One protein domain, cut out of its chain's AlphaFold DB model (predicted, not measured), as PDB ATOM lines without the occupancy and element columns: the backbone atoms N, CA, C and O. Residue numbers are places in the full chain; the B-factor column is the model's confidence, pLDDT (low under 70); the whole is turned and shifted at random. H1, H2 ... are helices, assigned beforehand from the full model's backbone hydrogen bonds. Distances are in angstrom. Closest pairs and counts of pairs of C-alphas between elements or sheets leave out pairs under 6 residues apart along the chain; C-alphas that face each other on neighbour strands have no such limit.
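What this domain is: This is residues 75 to 202 of the 209 residues of an uncharacterized protein of Candidatus Marinimicrobia bacterium (UniProt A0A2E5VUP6). A long helical hairpin, H5 and H6 side by side, makes the longest axis; H1 crosses H6, and the short H3 and H4 pack near the hairpin's open end. The printed part has 128 residues with six named helices, H1 to H6, no named strand: all helix. It is compact, radius of gyration of the C-alphas 15.6 A, spanning 49 by 36 by 25 A.

How they stand to each other: The hub H6, residues 175 to 200, touches H5, residues 147 to 169, in the hairpin: a shallow tilt of 15 degrees, opposite ways, closest C-alphas Ala 164 and Phe 179, 4.6 A. H1, residues 75 to 88, touches H6 at residues 185 to 193 alone, a steep tilt of 68 degrees, only just short of perpendicular; closest C-alphas Ile 80 and Gly 189, 4.5 A. H3, residues 127 to 133, touches H6 at residues 191 to 199 alone; closest C-alphas Pro 127 and Trp 195, 4.4 A. H4, residues 139 to 143, touches H3; closest C-alphas Ala 130 and Gly 140, 4.2 A. H2, residues 93 to 99, is apart from H6. Every helix has each O i to N i+4 pair within hydrogen-bond range.

Where its parts are: H6 is 35.7 A long, H5 32.4 A. C-alpha 75 is at (-22.857, -17.183, 36.317), C-alpha 200 at (-19.980, -38.588, 27.521).

The domain as a whole: The printed part has no cut. The H2 to H3 link is long. Residue 120 is under 70 in pLDDT.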
ATOM      1  N   LEU A  75     -23.504 -17.986  37.356       96.69
ATOM      2  CA  LEU A  75     -22.857 -17.183  36.317       96.69
ATOM      3  C   LEU A  75     -21.515 -17.779  35.871       96.69
ATOM      4  O   LEU A  75     -21.356 -18.099  34.702       96.69
ATOM      5  N   LEU A  76     -20.568 -17.983  36.793       97.06
ATOM      6  CA  LEU A  76     -19.209 -18.413  36.439       97.06
ATOM      7  C   LEU A  76     -19.183 -19.810  35.803       97.06
ATOM      8  O   LEU A  76     -18.728 -19.975  34.673       97.06
ATOM      9  N   ARG A  77     -19.723 -20.817  36.498       98.00
ATOM     10  CA  ARG A  77     -19.752 -22.198  35.994       98.00
ATOM     11  C   ARG A  77     -20.648 -22.338  34.762       98.00
ATOM     12  O   ARG A  77     -20.303 -23.085  33.851       98.00
ATOM     13  N   GLY A  78     -21.754 -21.597  34.700       98.00
ATOM     14  CA  GLY A  78     -22.616 -21.543  33.523       98.00
ATOM     15  C   GLY A  78     -21.887 -21.009  32.291       98.00
ATOM     16  O   GLY A  78     -21.990 -21.615  31.228       98.00
ATOM     17  N   MET A  79     -21.084 -19.950  32.442       98.19
ATOM     18  CA  MET A  79     -20.266 -19.403  31.352       98.19
ATOM     19  C   MET A  79     -19.173 -20.375  30.892       98.19
ATOM     20  O   MET A  79     -18.966 -20.520  29.690       98.19
ATOM     21  N   ILE A  80     -18.531 -21.104  31.812       98.50
ATOM     22  CA  ILE A  80     -17.570 -22.170  31.472       98.50
ATOM     23  C   ILE A  80     -18.256 -23.257  30.627       98.50
ATOM     24  O   ILE A  80     -17.793 -23.578  29.533       98.50
ATOM     25  N   ILE A  81     -19.408 -23.763  31.080       98.44
ATOM     26  CA  ILE A  81     -20.200 -24.783  30.369       98.44
ATOM     27  C   ILE A  81     -20.699 -24.270  29.008       98.44
ATOM     28  O   ILE A  81     -20.763 -25.031  28.044       98.44
ATOM     29  N   ALA A  82     -21.055 -22.990  28.912       98.12
ATOM     30  CA  ALA A  82     -21.491 -22.372  27.666       98.12
ATOM     31  C   ALA A  82     -20.339 -22.181  26.671       98.12
ATOM     32  O   ALA A  82     -20.513 -22.455  25.487       98.12
ATOM     33  N   SER A  83     -19.164 -21.750  27.135       98.00
ATOM     34  CA  SER A  83     -17.986 -21.571  26.277       98.00
ATOM     35  C   SER A  83     -17.545 -22.889  25.639       98.00
ATOM     36  O   SER A  83     -17.310 -22.944  24.436       98.00
ATOM     37  N   GLU A  84     -17.587 -23.978  26.408       97.38
ATOM     38  CA  GLU A  84     -17.375 -25.344  25.930       97.38
ATOM     39  C   GLU A  84     -18.317 -25.709  24.774       97.38
ATOM     40  O   GLU A  84     -17.900 -26.302  23.776       97.38
ATOM     41  N   ARG A  85     -19.592 -25.317  24.885       97.56
ATOM     42  CA  ARG A  85     -20.580 -25.528  23.827       97.56
ATOM     43  C   ARG A  85     -20.272 -24.701  22.583       97.56
ATOM     44  O   ARG A  85     -20.471 -25.210  21.486       97.56
ATOM     45  N   ILE A  86     -19.778 -23.471  22.719       96.62
ATOM     46  CA  ILE A  86     -19.351 -22.673  21.560       96.62
ATOM     47  C   ILE A  86     -18.212 -23.377  20.818       96.62
ATOM     48  O   ILE A  86     -18.287 -23.496  19.599       96.62
ATOM     49  N   THR A  87     -17.236 -23.946  21.531       96.44
ATOM     50  CA  THR A  87     -16.159 -24.739  20.913       96.44
ATOM     51  C   THR A  87     -16.692 -25.937  20.128       96.44
ATOM     52  O   THR A  87     -16.222 -26.192  19.022       96.44
ATOM     53  N   ARG A  88     -17.694 -26.656  20.653       95.75
ATOM     54  CA  ARG A  88     -18.341 -27.774  19.936       95.75
ATOM     55  C   ARG A  88     -19.315 -27.331  18.849       95.75
ATOM     56  O   ARG A  88     -19.677 -28.136  18.001       95.75
ATOM     57  N   CYS A  89     -19.752 -26.075  18.855       96.06
ATOM     58  CA  CYS A  89     -20.597 -25.498  17.817       96.06
ATOM     59  C   CYS A  89     -19.762 -25.034  16.625       96.06
ATOM     60  O   CYS A  89     -19.717 -23.852  16.295       96.06
ATOM     61  N   ASN A  90     -19.112 -25.995  15.978       95.94
ATOM     62  CA  ASN A  90     -18.203 -25.790  14.859       95.94
ATOM     63  C   ASN A  90     -18.651 -26.604  13.619       95.94
ATOM     64  O   ASN A  90     -19.590 -27.399  13.726       95.94
ATOM     65  N   PRO A  91     -18.018 -26.427  12.443       96.50
ATOM     66  CA  PRO A  91     -18.395 -27.140  11.215       96.50
ATOM     67  C   PRO A  91     -18.310 -28.674  11.294       96.50
ATOM     68  O   PRO A  91     -18.988 -29.370  10.547       96.50
ATOM     69  N   PHE A  92     -17.511 -29.215  12.213       97.06
ATOM     70  CA  PHE A  92     -17.292 -30.653  12.389       97.06
ATOM     71  C   PHE A  92     -18.258 -31.293  13.395       97.06
ATOM     72  O   PHE A  92     -18.213 -32.501  13.623       97.06
ATOM     73  N   ALA A  93     -19.150 -30.507  14.001       96.56
ATOM     74  CA  ALA A  93     -20.111 -30.996  14.981       96.56
ATOM     75  C   ALA A  93     -21.010 -32.110  14.425       96.56
ATOM     76  O   ALA A  93     -21.232 -33.109  15.108       96.56
ATOM     77  N   PHE A  94     -21.481 -31.957  13.183       96.19
ATOM     78  CA  PHE A  94     -22.319 -32.945  12.502       96.19
ATOM     79  C   PHE A  94     -21.601 -34.292  12.341       96.19
ATOM     80  O   PHE A  94     -22.176 -35.328  12.662       96.19
ATOM     81  N   TYR A  95     -20.324 -34.270  11.939       95.88
ATOM     82  CA  TYR A  95     -19.495 -35.474  11.813       95.88
ATOM     83  C   TYR A  95     -19.445 -36.261  13.127       95.88
ATOM     84  O   TYR A  95     -19.790 -37.440  13.155       95.88
ATOM     85  N   TYR A  96     -19.115 -35.599  14.238       94.75
ATOM     86  CA  TYR A  96     -19.079 -36.267  15.542       94.75
ATOM     87  C   TYR A  96     -20.450 -36.737  16.020       94.75
ATOM     88  O   TYR A  96     -20.547 -37.694  16.784       94.75
ATOM     89  N   HIS A  97     -21.512 -36.028  15.643       94.50
ATOM     90  CA  HIS A  97     -22.869 -36.414  16.012       94.50
ATOM     91  C   HIS A  97     -23.282 -37.711  15.318       94.50
ATOM     92  O   HIS A  97     -23.863 -38.584  15.961       94.50
ATOM     93  N   MET A  98     -22.916 -37.853  14.041       93.88
ATOM     94  CA  MET A  98     -23.092 -39.091  13.284       93.88
ATOM     95  C   MET A  98     -22.218 -40.224  13.817       93.88
ATOM     96  O   MET A  98     -22.717 -41.324  14.010       93.88
ATOM     97  N   GLU A  99     -20.941 -39.961  14.104       92.31
ATOM     98  CA  GLU A  99     -20.009 -40.972  14.627       92.31
ATOM     99  C   GLU A  99     -20.512 -41.621  15.930       92.31
ATOM    100  O   GLU A  99     -20.284 -42.805  16.178       92.31
ATOM    101  N   LEU A 100     -21.225 -40.848  16.753       90.31
ATOM    102  CA  LEU A 100     -21.810 -41.300  18.016       90.31
ATOM    103  C   LEU A 100     -23.222 -41.889  17.875       90.31
ATOM    104  O   LEU A 100     -23.797 -42.285  18.886       90.31
ATOM    105  N   ASN A 101     -23.792 -41.938  16.665       90.81
ATOM    106  CA  ASN A 101     -25.181 -42.342  16.415       90.81
ATOM    107  C   ASN A 101     -26.197 -41.578  17.291       90.81
ATOM    108  O   ASN A 101     -27.188 -42.138  17.767       90.81
ATOM    109  N   ASN A 102     -25.950 -40.287  17.532       91.06
ATOM    110  CA  ASN A 102     -26.826 -39.474  18.370       91.06
ATOM    111  C   ASN A 102     -28.121 -39.085  17.626       91.06
ATOM    112  O   ASN A 102     -28.094 -38.829  16.419       91.06
ATOM    113  N   PRO A 103     -29.257 -38.937  18.335       92.12
ATOM    114  CA  PRO A 103     -30.525 -38.573  17.712       92.12
ATOM    115  C   PRO A 103     -30.546 -37.118  17.224       92.12
ATOM    116  O   PRO A 103     -29.867 -36.238  17.764       92.12
ATOM    117  N   PHE A 104     -31.385 -36.849  16.225       95.50
ATOM    118  CA  PHE A 104     -31.643 -35.508  15.699       95.50
ATOM    119  C   PHE A 104     -32.987 -34.972  16.192       95.50
ATOM    120  O   PHE A 104     -33.908 -35.725  16.515       95.50
ATOM    121  N   TYR A 105     -33.109 -33.649  16.258       95.06
ATOM    122  CA  TYR A 105     -34.338 -33.001  16.682       95.06
ATOM    123  C   TYR A 105     -35.397 -33.119  15.590       95.06
ATOM    124  O   TYR A 105     -35.244 -32.589  14.495       95.06
ATOM    125  N   TYR A 106     -36.493 -33.801  15.917       90.50
ATOM    126  CA  TYR A 106     -37.500 -34.246  14.953       90.50
ATOM    127  C   TYR A 106     -38.135 -33.136  14.102       90.50
ATOM    128  O   TYR A 106     -38.622 -33.417  13.014       90.50
ATOM    129  N   LYS A 107     -38.162 -31.884  14.585       92.81
ATOM    130  CA  LYS A 107     -38.821 -30.777  13.873       92.81
ATOM    131  C   LYS A 107     -37.995 -30.198  12.731       92.81
ATOM    132  O   LYS A 107     -38.572 -29.691  11.780       92.81
ATOM    133  N   ASP A 108     -36.673 -30.174  12.871       91.69
ATOM    134  CA  ASP A 108     -35.800 -29.384  11.991       91.69
ATOM    135  C   ASP A 108     -34.415 -30.010  11.755       91.69
ATOM    136  O   ASP A 108     -33.562 -29.397  11.119       91.69
ATOM    137  N   GLY A 109     -34.169 -31.221  12.263       94.00
ATOM    138  CA  GLY A 109     -32.926 -31.956  12.041       94.00
ATOM    139  C   GLY A 109     -31.722 -31.443  12.835       94.00
ATOM    140  O   GLY A 109     -30.603 -31.882  12.584       94.00
ATOM    141  N   ARG A 110     -31.902 -30.533  13.801       96.44
ATOM    142  CA  ARG A 110     -30.781 -30.048  14.621       96.44
ATOM    143  C   ARG A 110     -30.160 -31.133  15.495       96.44
ATOM    144  O   ARG A 110     -30.833 -32.044  15.975       96.44
ATOM    145  N   LEU A 111     -28.872 -30.967  15.779       97.12
ATOM    146  CA  LEU A 111     -28.095 -31.846  16.650       97.12
ATOM    147  C   LEU A 111     -28.613 -31.743  18.092       97.12
ATOM    148  O   LEU A 111     -28.552 -30.665  18.696       97.12
ATOM    149  N   ILE A 112     -29.125 -32.837  18.662       95.81
ATOM    150  CA  ILE A 112     -29.566 -32.849  20.062       95.81
ATOM    151  C   ILE A 112     -28.341 -32.943  20.968       95.81
ATOM    152  O   ILE A 112     -27.627 -33.940  20.960       95.81
ATOM    153  N   ASP A 113     -28.126 -31.927  21.800       94.44
ATOM    154  CA  ASP A 113     -27.106 -31.998  22.844       94.44
ATOM    155  C   ASP A 113     -27.559 -31.266  24.117       94.44
ATOM    156  O   ASP A 113     -27.414 -30.035  24.218       94.44
ATOM    157  N   PRO A 114     -28.133 -32.000  25.089       94.69
ATOM    158  CA  PRO A 114     -28.624 -31.429  26.332       94.69
ATOM    159  C   PRO A 114     -27.480 -31.068  27.286       94.69
ATOM    160  O   PRO A 114     -26.359 -31.576  27.221       94.69
ATOM    161  N   ILE A 115     -27.763 -30.176  28.234       93.88
ATOM    162  CA  ILE A 115     -26.792 -29.799  29.270       93.88
ATOM    163  C   ILE A 115     -26.470 -31.000  30.158       93.88
ATOM    164  O   ILE A 115     -25.297 -31.322  30.341       93.88
ATOM    165  N   ASN A 116     -27.515 -31.651  30.669       92.25
ATOM    166  CA  ASN A 116     -27.413 -32.847  31.493       92.25
ATOM    167  C   ASN A 116     -27.480 -34.068  30.576       92.25
ATOM    168  O   ASN A 116     -28.442 -34.238  29.830       92.25
ATOM    169  N   GLN A 117     -26.427 -34.873  30.613       89.25
ATOM    170  CA  GLN A 117     -26.323 -36.117  29.862       89.25
ATOM    171  C   GLN A 117     -26.814 -37.248  30.767       89.25
ATOM    172  O   GLN A 117     -26.353 -37.359  31.904       89.25
ATOM    173  N   ASN A 118     -27.754 -38.055  30.276       78.38
ATOM    174  CA  ASN A 118     -28.416 -39.094  31.073       78.38
ATOM    175  C   ASN A 118     -27.875 -40.504  30.790       78.38
ATOM    176  O   ASN A 118     -28.295 -41.463  31.432       78.38
ATOM    177  N   HIS A 119     -26.956 -40.652  29.835       77.00
ATOM    178  CA  HIS A 119     -26.418 -41.945  29.430       77.00
ATOM    179  C   HIS A 119     -25.107 -42.263  30.163       77.00
ATOM    180  O   HIS A 119     -24.133 -41.508  30.122       77.00
ATOM    181  N   ASN A 120     -25.079 -43.416  30.837       69.06
ATOM    182  CA  ASN A 120     -23.872 -43.982  31.438       69.06
ATOM    183  C   ASN A 120     -23.131 -44.817  30.387       69.06
ATOM    184  O   ASN A 120     -23.343 -46.023  30.274       69.06
ATOM    185  N   LEU A 121     -22.269 -44.169  29.604       78.12
ATOM    186  CA  LEU A 121     -21.392 -44.869  28.665       78.12
ATOM    187  C   LEU A 121     -20.204 -45.494  29.394       78.12
ATOM    188  O   LEU A 121     -19.544 -44.850  30.215       78.12
ATOM    189  N   LYS A 122     -19.873 -46.739  29.040       78.81
ATOM    190  CA  LYS A 122     -18.610 -47.364  29.447       78.81
ATOM    191  C   LYS A 122     -17.470 -46.797  28.597       78.81
ATOM    192  O   LYS A 122     -17.183 -47.297  27.512       78.81
ATOM    193  N   THR A 123     -16.821 -45.749  29.100       82.25
ATOM    194  CA  THR A 123     -15.624 -45.157  28.484       82.25
ATOM    195  C   THR A 123     -14.347 -45.895  28.900       82.25
ATOM    196  O   THR A 123     -14.183 -46.264  30.061       82.25
ATOM    197  N   LYS A 124     -13.416 -46.091  27.953       86.12
ATOM    198  CA  LYS A 124     -12.042 -46.564  28.227       86.12
ATOM    199  C   LYS A 124     -11.071 -45.409  28.516       86.12
ATOM    200  O   LYS A 124      -9.929 -45.643  28.901       86.12
ATOM    201  N   LYS A 125     -11.488 -44.163  28.272       91.50
ATOM    202  CA  LYS A 125     -10.656 -42.961  28.405       91.50
ATOM    203  C   LYS A 125     -10.926 -42.301  29.752       91.50
ATOM    204  O   LYS A 125     -12.078 -42.131  30.136       91.50
ATOM    205  N   SER A 126      -9.870 -41.898  30.456       94.81
ATOM    206  CA  SER A 126     -10.003 -41.230  31.754       94.81
ATOM    207  C   SER A 126     -10.397 -39.758  31.565       94.81
ATOM    208  O   SER A 126      -9.626 -39.004  30.963       94.81
ATOM    209  N   PRO A 127     -11.545 -39.302  32.105       95.81
ATOM    210  CA  PRO A 127     -11.932 -37.894  32.030       95.81
ATOM    211  C   PRO A 127     -10.959 -36.960  32.747       95.81
ATOM    212  O   PRO A 127     -10.725 -35.847  32.284       95.81
ATOM    213  N   TYR A 128     -10.358 -37.414  33.848       96.44
ATOM    214  CA  TYR A 128      -9.361 -36.637  34.583       96.44
ATOM    215  C   TYR A 128      -8.073 -36.472  33.780       96.44
ATOM    216  O   TYR A 128      -7.532 -35.372  33.711       96.44
ATOM    217  N   LEU A 129      -7.615 -37.539  33.112       97.44
ATOM    218  CA  LEU A 129      -6.432 -37.457  32.258       97.44
ATOM    219  C   LEU A 129      -6.673 -36.527  31.061       97.44
ATOM    220  O   LEU A 129      -5.796 -35.743  30.708       97.44
ATOM    221  N   ALA A 130      -7.885 -36.547  30.494       97.62
ATOM    222  CA  ALA A 130      -8.277 -35.603  29.452       97.62
ATOM    223  C   ALA A 130      -8.162 -34.146  29.931       97.62
ATOM    224  O   ALA A 130      -7.601 -33.327  29.211       97.62
ATOM    225  N   SER A 131      -8.627 -33.826  31.147       97.44
ATOM    226  CA  SER A 131      -8.475 -32.486  31.736       97.44
ATOM    227  C   SER A 131      -7.023 -32.075  31.944       97.44
ATOM    228  O   SER A 131      -6.685 -30.920  31.703       97.44
ATOM    229  N   VAL A 132      -6.164 -32.999  32.388       98.00
ATOM    230  CA  VAL A 132      -4.730 -32.722  32.577       98.00
ATOM    231  C   VAL A 132      -4.070 -32.399  31.239       98.00
ATOM    232  O   VAL A 132      -3.326 -31.429  31.136       98.00
ATOM    233  N   PHE A 133      -4.385 -33.150  30.184       97.81
ATOM    234  CA  PHE A 133      -3.846 -32.860  28.856       97.81
ATOM    235  C   PHE A 133      -4.328 -31.523  28.284       97.81
ATOM    236  O   PHE A 133      -3.606 -30.926  27.493       97.81
ATOM    237  N   SER A 134      -5.475 -30.994  28.721       96.69
ATOM    238  CA  SER A 134      -5.960 -29.660  28.329       96.69
ATOM    239  C   SER A 134      -5.111 -28.494  28.827       96.69
ATOM    240  O   SER A 134      -5.384 -27.364  28.424       96.69
ATOM    241  N   VAL A 135      -4.098 -28.731  29.674       95.94
ATOM    242  CA  VAL A 135      -3.093 -27.701  29.998       95.94
ATOM    243  C   VAL A 135      -2.532 -27.101  28.707       95.94
ATOM    244  O   VAL A 135      -2.387 -25.881  28.618       95.94
ATOM    245  N   ILE A 136      -2.321 -27.950  27.693       96.69
ATOM    246  CA  ILE A 136      -2.117 -27.538  26.306       96.69
ATOM    247  C   ILE A 136      -3.489 -27.551  25.606       96.69
ATOM    248  O   ILE A 136      -4.095 -28.620  25.464       96.69
ATOM    249  N   PRO A 137      -4.005 -26.391  25.158       96.38
ATOM    250  CA  PRO A 137      -5.304 -26.308  24.498       96.38
ATOM    251  C   PRO A 137      -5.474 -27.331  23.364       96.38
ATOM    252  O   PRO A 137      -4.589 -27.501  22.526       96.38
ATOM    253  N   GLY A 138      -6.615 -28.024  23.340       96.44
ATOM    254  CA  GLY A 138      -6.961 -29.022  22.327       96.44
ATOM    255  C   GLY A 138      -6.494 -30.455  22.607       96.44
ATOM    256  O   GLY A 138      -7.136 -31.403  22.143       96.44
ATOM    257  N   PHE A 139      -5.435 -30.660  23.398       97.88
ATOM    258  CA  PHE A 139      -4.839 -31.992  23.593       97.88
ATOM    259  C   PHE A 139      -5.757 -32.938  24.378       97.88
ATOM    260  O   PHE A 139      -5.871 -34.117  24.041       97.88
ATOM    261  N   GLY A 140      -6.484 -32.423  25.371       97.81
ATOM    262  CA  GLY A 140      -7.473 -33.205  26.116       97.81
ATOM    263  C   GLY A 140      -8.615 -33.737  25.244       97.81
ATOM    264  O   GLY A 140      -9.000 -34.905  25.352       97.81
ATOM    265  N   ARG A 141      -9.118 -32.917  24.314       97.12
ATOM    266  CA  ARG A 141     -10.136 -33.329  23.334       97.12
ATOM    267  C   ARG A 141      -9.576 -34.312  22.311       97.12
ATOM    268  O   ARG A 141     -10.255 -35.282  21.978       97.12
ATOM    269  N   ALA A 142      -8.333 -34.116  21.865       97.06
ATOM    270  CA  ALA A 142      -7.650 -35.060  20.982       97.06
ATOM    271  C   ALA A 142      -7.475 -36.440  21.644       97.06
ATOM    272  O   ALA A 142      -7.764 -37.458  21.012       97.06
ATOM    273  N   TYR A 143      -7.100 -36.486  22.928       96.75
ATOM    274  CA  TYR A 143      -7.045 -37.724  23.718       96.75
ATOM    275  C   TYR A 143      -8.409 -38.426  23.811       96.75
ATOM    276  O   TYR A 143      -8.486 -39.655  23.726       96.75
ATOM    277  N   ALA A 144      -9.486 -37.648  23.933       95.06
ATOM    278  CA  ALA A 144     -10.861 -38.141  23.924       95.06
ATOM    279  C   ALA A 144     -11.371 -38.550  22.524       95.06
ATOM    280  O   ALA A 144     -12.540 -38.900  22.395       95.06
ATOM    281  N   GLY A 145     -10.538 -38.489  21.478       94.25
ATOM    282  CA  GLY A 145     -10.907 -38.842  20.103       94.25
ATOM    283  C   GLY A 145     -11.525 -37.701  19.289       94.25
ATOM    284  O   GLY A 145     -11.710 -37.841  18.086       94.25
ATOM    285  N   ARG A 146     -11.767 -36.529  19.888       95.56
ATOM    286  CA  ARG A 146     -12.398 -35.372  19.232       95.56
ATOM    287  C   ARG A 146     -11.362 -34.359  18.743       95.56
ATOM    288  O   ARG A 146     -11.323 -33.216  19.196       95.56
ATOM    289  N   LYS A 147     -10.489 -34.788  17.828       96.75
ATOM    290  CA  LYS A 147      -9.330 -34.004  17.346       96.75
ATOM    291  C   LYS A 147      -9.715 -32.637  16.767       96.75
ATOM    292  O   LYS A 147      -9.096 -31.636  17.105       96.75
ATOM    293  N   LEU A 148     -10.758 -32.589  15.939       97.56
ATOM    294  CA  LEU A 148     -11.259 -31.355  15.316       97.56
ATOM    295  C   LEU A 148     -11.872 -30.391  16.339       97.56
ATOM    296  O   LEU A 148     -11.632 -29.192  16.253       97.56
ATOM    297  N   ASP A 149     -12.570 -30.891  17.366       96.88
ATOM    298  CA  ASP A 149     -12.993 -30.022  18.471       96.88
ATOM    299  C   ASP A 149     -11.786 -29.522  19.271       96.88
ATOM    300  O   ASP A 149     -11.806 -28.398  19.759       96.88
ATOM    301  N   GLY A 150     -10.731 -30.336  19.389       97.50
ATOM    302  CA  GLY A 150      -9.455 -29.921  19.969       97.50
ATOM    303  C   GLY A 150      -8.804 -28.772  19.200       97.50
ATOM    304  O   GLY A 150      -8.407 -27.779  19.806       97.50
ATOM    305  N   LEU A 151      -8.775 -28.853  17.868       97.88
ATOM    306  CA  LEU A 151      -8.305 -27.764  17.007       97.88
ATOM    307  C   LEU A 151      -9.147 -26.493  17.199       97.88
ATOM    308  O   LEU A 151      -8.598 -25.402  17.347       97.88
ATOM    309  N   MET A 152     -10.474 -26.630  17.261       97.62
ATOM    310  CA  MET A 152     -11.372 -25.498  17.516       97.62
ATOM    311  C   MET A 152     -11.195 -24.910  18.921       97.62
ATOM    312  O   MET A 152     -11.307 -23.694  19.096       97.62
ATOM    313  N   GLY A 153     -10.892 -25.741  19.920       96.94
ATOM    314  CA  GLY A 153     -10.569 -25.316  21.283       96.94
ATOM    315  C   GLY A 153      -9.285 -24.494  21.329       96.94
ATOM    316  O   GLY A 153      -9.289 -23.370  21.835       96.94
ATOM    317  N   LEU A 154      -8.218 -25.004  20.702       97.88
ATOM    318  CA  LEU A 154      -6.954 -24.287  20.518       97.88
ATOM    319  C   LEU A 154      -7.171 -22.939  19.820       97.88
ATOM    320  O   LEU A 154      -6.713 -21.912  20.318       97.88
ATOM    321  N   TRP A 155      -7.918 -22.926  18.714       97.56
ATOM    322  CA  TRP A 155      -8.239 -21.704  17.973       97.56
ATOM    323  C   TRP A 155      -9.005 -20.685  18.828       97.56
ATOM    324  O   TRP A 155      -8.670 -19.500  18.853       97.56
ATOM    325  N   THR A 156     -10.003 -21.143  19.585       96.38
ATOM    326  CA  THR A 156     -10.802 -20.288  20.478       96.38
ATOM    327  C   THR A 156      -9.930 -19.642  21.556       96.38
ATOM    328  O   THR A 156     -10.033 -18.437  21.814       96.38
ATOM    329  N   ILE A 157      -9.041 -20.420  22.176       97.56
ATOM    330  CA  ILE A 157      -8.113 -19.914  23.195       97.56
ATOM    331  C   ILE A 157      -7.093 -18.956  22.577       97.56
ATOM    332  O   ILE A 157      -6.843 -17.893  23.150       97.56
ATOM    333  N   TYR A 158      -6.568 -19.267  21.390       98.06
ATOM    334  CA  TYR A 158      -5.670 -18.379  20.657       98.06
ATOM    335  C   TYR A 158      -6.324 -17.019  20.379       98.06
ATOM    336  O   TYR A 158      -5.748 -15.986  20.724       98.06
ATOM    337  N   LEU A 159      -7.540 -16.995  19.826       97.56
ATOM    338  CA  LEU A 159      -8.257 -15.753  19.518       97.56
ATOM    339  C   LEU A 159      -8.547 -14.908  20.762       97.56
ATOM    340  O   LEU A 159      -8.339 -13.691  20.763       97.56
ATOM    341  N   THR A 160      -9.029 -15.546  21.829       97.31
ATOM    342  CA  THR A 160      -9.412 -14.840  23.060       97.31
ATOM    343  C   THR A 160      -8.195 -14.314  23.817       97.31
ATOM    344  O   THR A 160      -8.192 -13.160  24.251       97.31
ATOM    345  N   THR A 161      -7.117 -15.095  23.880       97.94
ATOM    346  CA  THR A 161      -5.852 -14.674  24.499       97.94
ATOM    347  C   THR A 161      -5.164 -13.585  23.676       97.94
ATOM    348  O   THR A 161      -4.711 -12.589  24.239       97.94
ATOM    349  N   SER A 162      -5.146 -13.707  22.345       98.19
ATOM    350  CA  SER A 162      -4.571 -12.684  21.457       98.19
ATOM    351  C   SER A 162      -5.314 -11.353  21.571       98.19
ATOM    352  O   SER A 162      -4.679 -10.303  21.657       98.19
ATOM    353  N   SER A 163      -6.648 -11.387  21.673       98.00
ATOM    354  CA  SER A 163      -7.468 -10.195  21.943       98.00
ATOM    355  C   SER A 163      -7.118  -9.541  23.284       98.00
ATOM    356  O   SER A 163      -6.990  -8.318  23.363       98.00
ATOM    357  N   ALA A 164      -6.897 -10.341  24.333       97.81
ATOM    358  CA  ALA A 164      -6.485  -9.837  25.643       97.81
ATOM    359  C   ALA A 164      -5.087  -9.195  25.605       97.81
ATOM    360  O   ALA A 164      -4.888  -8.103  26.144       97.81
ATOM    361  N   ILE A 165      -4.129  -9.833  24.923       98.12
ATOM    362  CA  ILE A 165      -2.772  -9.305  24.729       98.12
ATOM    363  C   ILE A 165      -2.814  -7.997  23.934       98.12
ATOM    364  O   ILE A 165      -2.172  -7.021  24.326       98.12
ATOM    365  N   TYR A 166      -3.596  -7.947  22.855       98.12
ATOM    366  CA  TYR A 166      -3.769  -6.746  22.043       98.12
ATOM    367  C   TYR A 166      -4.356  -5.587  22.861       98.12
ATOM    368  O   TYR A 166      -3.812  -4.481  22.845       98.12
ATOM    369  N   ALA A 167      -5.417  -5.833  23.635       97.62
ATOM    370  CA  ALA A 167      -6.012  -4.818  24.505       97.62
ATOM    371  C   ALA A 167      -5.013  -4.295  25.555       97.62
ATOM    372  O   ALA A 167      -4.917  -3.080  25.764       97.62
ATOM    373  N   ARG A 168      -4.215  -5.197  26.145       97.75
ATOM    374  CA  ARG A 168      -3.166  -4.852  27.114       97.75
ATOM    375  C   ARG A 168      -2.047  -4.025  26.480       97.75
ATOM    376  O   ARG A 168      -1.622  -3.036  27.075       97.75
ATOM    377  N   LYS A 169      -1.589  -4.391  25.276       98.00
ATOM    378  CA  LYS A 169      -0.542  -3.662  24.533       98.00
ATOM    379  C   LYS A 169      -0.962  -2.220  24.240       98.00
ATOM    380  O   LYS A 169      -0.154  -1.311  24.392       98.00
ATOM    381  N   ASN A 170      -2.237  -2.013  23.916       97.31
ATOM    382  CA  ASN A 170      -2.819  -0.689  23.681       97.31
ATOM    383  C   ASN A 170      -3.234   0.049  24.970       97.31
ATOM    384  O   ASN A 170      -3.893   1.082  24.893       97.31
ATOM    385  N   ARG A 171      -2.888  -0.477  26.156       96.19
ATOM    386  CA  ARG A 171      -3.218   0.100  27.474       96.19
ATOM    387  C   ARG A 171      -4.711   0.432  27.650       96.19
ATOM    388  O   ARG A 171      -5.061   1.339  28.404       96.19
ATOM    389  N   ASN A 172      -5.606  -0.312  26.992       96.12
ATOM    390  CA  ASN A 172      -7.042  -0.075  27.108       96.12
ATOM    391  C   ASN A 172      -7.564  -0.657  28.432       96.12
ATOM    392  O   ASN A 172      -7.706  -1.874  28.574       96.12
ATOM    393  N   GLN A 173      -7.858   0.218  29.395       95.25
ATOM    394  CA  GLN A 173      -8.249  -0.159  30.759       95.25
ATOM    395  C   GLN A 173      -9.598  -0.892  30.845       95.25
ATOM    396  O   GLN A 173      -9.828  -1.615  31.808       95.25
ATOM    397  N   ILE A 174     -10.471  -0.746  29.840       95.00
ATOM    398  CA  ILE A 174     -11.793  -1.390  29.806       95.00
ATOM    399  C   ILE A 174     -11.714  -2.743  29.092       95.00
ATOM    400  O   ILE A 174     -12.185  -3.757  29.609       95.00
ATOM    401  N   LEU A 175     -11.096  -2.785  27.908       96.25
ATOM    402  CA  LEU A 175     -11.039  -4.003  27.094       96.25
ATOM    403  C   LEU A 175     -10.078  -5.051  27.659       96.25
ATOM    404  O   LEU A 175     -10.318  -6.244  27.487       96.25
ATOM    405  N   THR A 176      -9.020  -4.629  28.354       97.44
ATOM    406  CA  THR A 176      -8.052  -5.556  28.960       97.44
ATOM    407  C   THR A 176      -8.718  -6.531  29.942       97.44
ATOM    408  O   THR A 176      -8.628  -7.737  29.707       97.44
ATOM    409  N   PRO A 177      -9.415  -6.079  31.007       97.25
ATOM    410  CA  PRO A 177     -10.068  -7.000  31.939       97.25
ATOM    411  C   PRO A 177     -11.209  -7.793  31.288       97.25
ATOM    412  O   PRO A 177     -11.415  -8.952  31.644       97.25
ATOM    413  N   PHE A 178     -11.915  -7.216  30.307       96.12
ATOM    414  CA  PHE A 178     -12.963  -7.924  29.569       96.12
ATOM    415  C   PHE A 178     -12.408  -9.140  28.816       96.12
ATOM    416  O   PHE A 178     -12.839 -10.268  29.061       96.12
ATOM    417  N   PHE A 179     -11.424  -8.935  27.936       97.56
ATOM    418  CA  PHE A 179     -10.863 -10.030  27.145       97.56
ATOM    419  C   PHE A 179     -10.061 -11.016  27.990       97.56
ATOM    420  O   PHE A 179     -10.073 -12.205  27.687       97.56
ATOM    421  N   LEU A 180      -9.431 -10.565  29.079       98.06
ATOM    422  CA  LEU A 180      -8.797 -11.469  30.037       98.06
ATOM    423  C   LEU A 180      -9.829 -12.395  30.702       98.06
ATOM    424  O   LEU A 180      -9.597 -13.597  30.806       98.06
ATOM    425  N   GLY A 181     -10.989 -11.860  31.097       97.75
ATOM    426  CA  GLY A 181     -12.095 -12.658  31.629       97.75
ATOM    427  C   GLY A 181     -12.648 -13.654  30.606       97.75
ATOM    428  O   GLY A 181     -12.875 -14.816  30.942       97.75
ATOM    429  N   VAL A 182     -12.809 -13.234  29.347       97.50
ATOM    430  CA  VAL A 182     -13.231 -14.126  28.254       97.50
ATOM    431  C   VAL A 182     -12.208 -15.245  28.032       97.50
ATOM    432  O   VAL A 182     -12.609 -16.402  27.962       97.50
ATOM    433  N   ALA A 183     -10.910 -14.926  27.983       98.19
ATOM    434  CA  ALA A 183      -9.836 -15.908  27.829       98.19
ATOM    435  C   ALA A 183      -9.791 -16.910  28.995       98.19
ATOM    436  O   ALA A 183      -9.614 -18.107  28.782       98.19
ATOM    437  N   ALA A 184     -10.015 -16.451  30.229       98.31
ATOM    438  CA  ALA A 184     -10.115 -17.343  31.382       98.31
ATOM    439  C   ALA A 184     -11.319 -18.293  31.255       98.31
ATOM    440  O   ALA A 184     -11.177 -19.501  31.444       98.31
ATOM    441  N   ILE A 185     -12.498 -17.772  30.894       98.38
ATOM    442  CA  ILE A 185     -13.713 -18.580  30.710       98.38
ATOM    443  C   ILE A 185     -13.510 -19.640  29.623       98.38
ATOM    444  O   ILE A 185     -13.857 -20.796  29.856       98.38
ATOM    445  N   THR A 186     -12.945 -19.279  28.466       98.12
ATOM    446  CA  THR A 186     -12.706 -20.231  27.368       98.12
ATOM    447  C   THR A 186     -11.643 -21.265  27.721       98.12
ATOM    448  O   THR A 186     -11.813 -22.433  27.381       98.12
ATOM    449  N   TYR A 187     -10.601 -20.882  28.464       98.38
ATOM    450  CA  TYR A 187      -9.592 -21.820  28.955       98.38
ATOM    451  C   TYR A 187     -10.189 -22.862  29.911       98.38
ATOM    452  O   TYR A 187     -10.047 -24.067  29.697       98.38
ATOM    453  N   PHE A 188     -10.949 -22.429  30.922       98.44
ATOM    454  CA  PHE A 188     -11.653 -23.362  31.809       98.44
ATOM    455  C   PHE A 188     -12.736 -24.164  31.072       98.44
ATOM    456  O   PHE A 188     -12.978 -25.329  31.400       98.44
ATOM    457  N   GLY A 189     -13.367 -23.568  30.057       98.19
ATOM    458  CA  GLY A 189     -14.291 -24.238  29.145       98.19
ATOM    459  C   GLY A 189     -13.641 -25.385  28.381       98.19
ATOM    460  O   GLY A 189     -14.254 -26.440  28.234       98.19
ATOM    461  N   GLU A 190     -12.391 -25.223  27.952       98.19
ATOM    462  CA  GLU A 190     -11.631 -26.258  27.251       98.19
ATOM    463  C   GLU A 190     -11.255 -27.433  28.165       98.19
ATOM    464  O   GLU A 190     -11.406 -28.599  27.776       98.19
ATOM    465  N   ILE A 191     -10.855 -27.146  29.409       98.38
ATOM    466  CA  ILE A 191     -10.597 -28.173  30.433       98.38
ATOM    467  C   ILE A 191     -11.878 -28.971  30.714       98.38
ATOM    468  O   ILE A 191     -11.875 -30.209  30.688       98.38
ATOM    469  N   TYR A 192     -12.995 -28.271  30.943       98.06
ATOM    470  CA  TYR A 192     -14.298 -28.902  31.162       98.06
ATOM    471  C   TYR A 192     -14.767 -29.689  29.930       98.06
ATOM    472  O   TYR A 192     -15.296 -30.793  30.054       98.06
ATOM    473  N   GLY A 193     -14.541 -29.158  28.732       97.25
ATOM    474  CA  GLY A 193     -14.892 -29.801  27.470       97.25
ATOM    475  C   GLY A 193     -14.130 -31.080  27.200       97.25
ATOM    476  O   GLY A 193     -14.711 -32.048  26.710       97.25
ATOM    477  N   SER A 194     -12.857 -31.119  27.573       97.81
ATOM    478  CA  SER A 194     -12.031 -32.321  27.463       97.81
ATOM    479  C   SER A 194     -12.504 -33.411  28.423       97.81
ATOM    480  O   SER A 194     -12.721 -34.548  27.998       97.81
ATOM    481  N   TRP A 195     -12.787 -33.046  29.680       97.38
ATOM    482  CA  TRP A 195     -13.423 -33.948  30.650       97.38
ATOM    483  C   TRP A 195     -14.747 -34.504  30.117       97.38
ATOM    484  O   TRP A 195     -14.969 -35.716  30.092       97.38
ATOM    485  N   ARG A 196     -15.623 -33.611  29.640       95.38
ATOM    486  CA  ARG A 196     -16.950 -33.954  29.118       95.38
ATOM    487  C   ARG A 196     -16.849 -34.871  27.901       95.38
ATOM    488  O   ARG A 196     -17.624 -35.817  27.796       95.38
ATOM    489  N   SER A 197     -15.882 -34.625  27.020       95.00
ATOM    490  CA  SER A 197     -15.638 -35.430  25.821       95.00
ATOM    491  C   SER A 197     -15.236 -36.858  26.151       95.00
ATOM    492  O   SER A 197     -15.841 -37.795  25.635       95.00
ATOM    493  N   ALA A 198     -14.286 -37.030  27.068       95.06
ATOM    494  CA  ALA A 198     -13.854 -38.352  27.513       95.06
ATOM    495  C   ALA A 198     -14.941 -39.104  28.303       95.06
ATOM    496  O   ALA A 198     -14.965 -40.336  28.288       95.06
ATOM    497  N   LYS A 199     -15.839 -38.379  28.985       93.69
ATOM    498  CA  LYS A 199     -16.907 -38.971  29.801       93.69
ATOM    499  C   LYS A 199     -18.162 -39.350  29.008       93.69
ATOM    500  O   LYS A 199     -18.699 -40.427  29.234       93.69
ATOM    501  N   TYR A 200     -18.643 -38.472  28.127       91.94
ATOM    502  CA  TYR A 200     -19.980 -38.588  27.521       91.94
ATOM    503  C   TYR A 200     -19.988 -38.721  25.998       91.94
ATOM    504  O   TYR A 200     -20.995 -39.144  25.438       91.94
ATOM    505  N   TYR A 201     -18.904 -38.349  25.318       91.06
ATOM    506  CA  TYR A 201     -18.834 -38.366  23.855       91.06
ATOM    507  C   TYR A 201     -17.871 -39.456  23.389       91.06
ATOM    508  O   TYR A 201     -16.871 -39.173  22.735       91.06
ATOM    509  N   GLN A 202     -18.158 -40.695  23.789       89.62
ATOM    510  CA  GLN A 202     -17.407 -41.894  23.420       89.62
ATOM    511  C   GLN A 202     -18.344 -42.882  22.729       89.62
ATOM    512  O   GLN A 202     -19.519 -42.959  23.083       89.62
TER     513      GLN A 202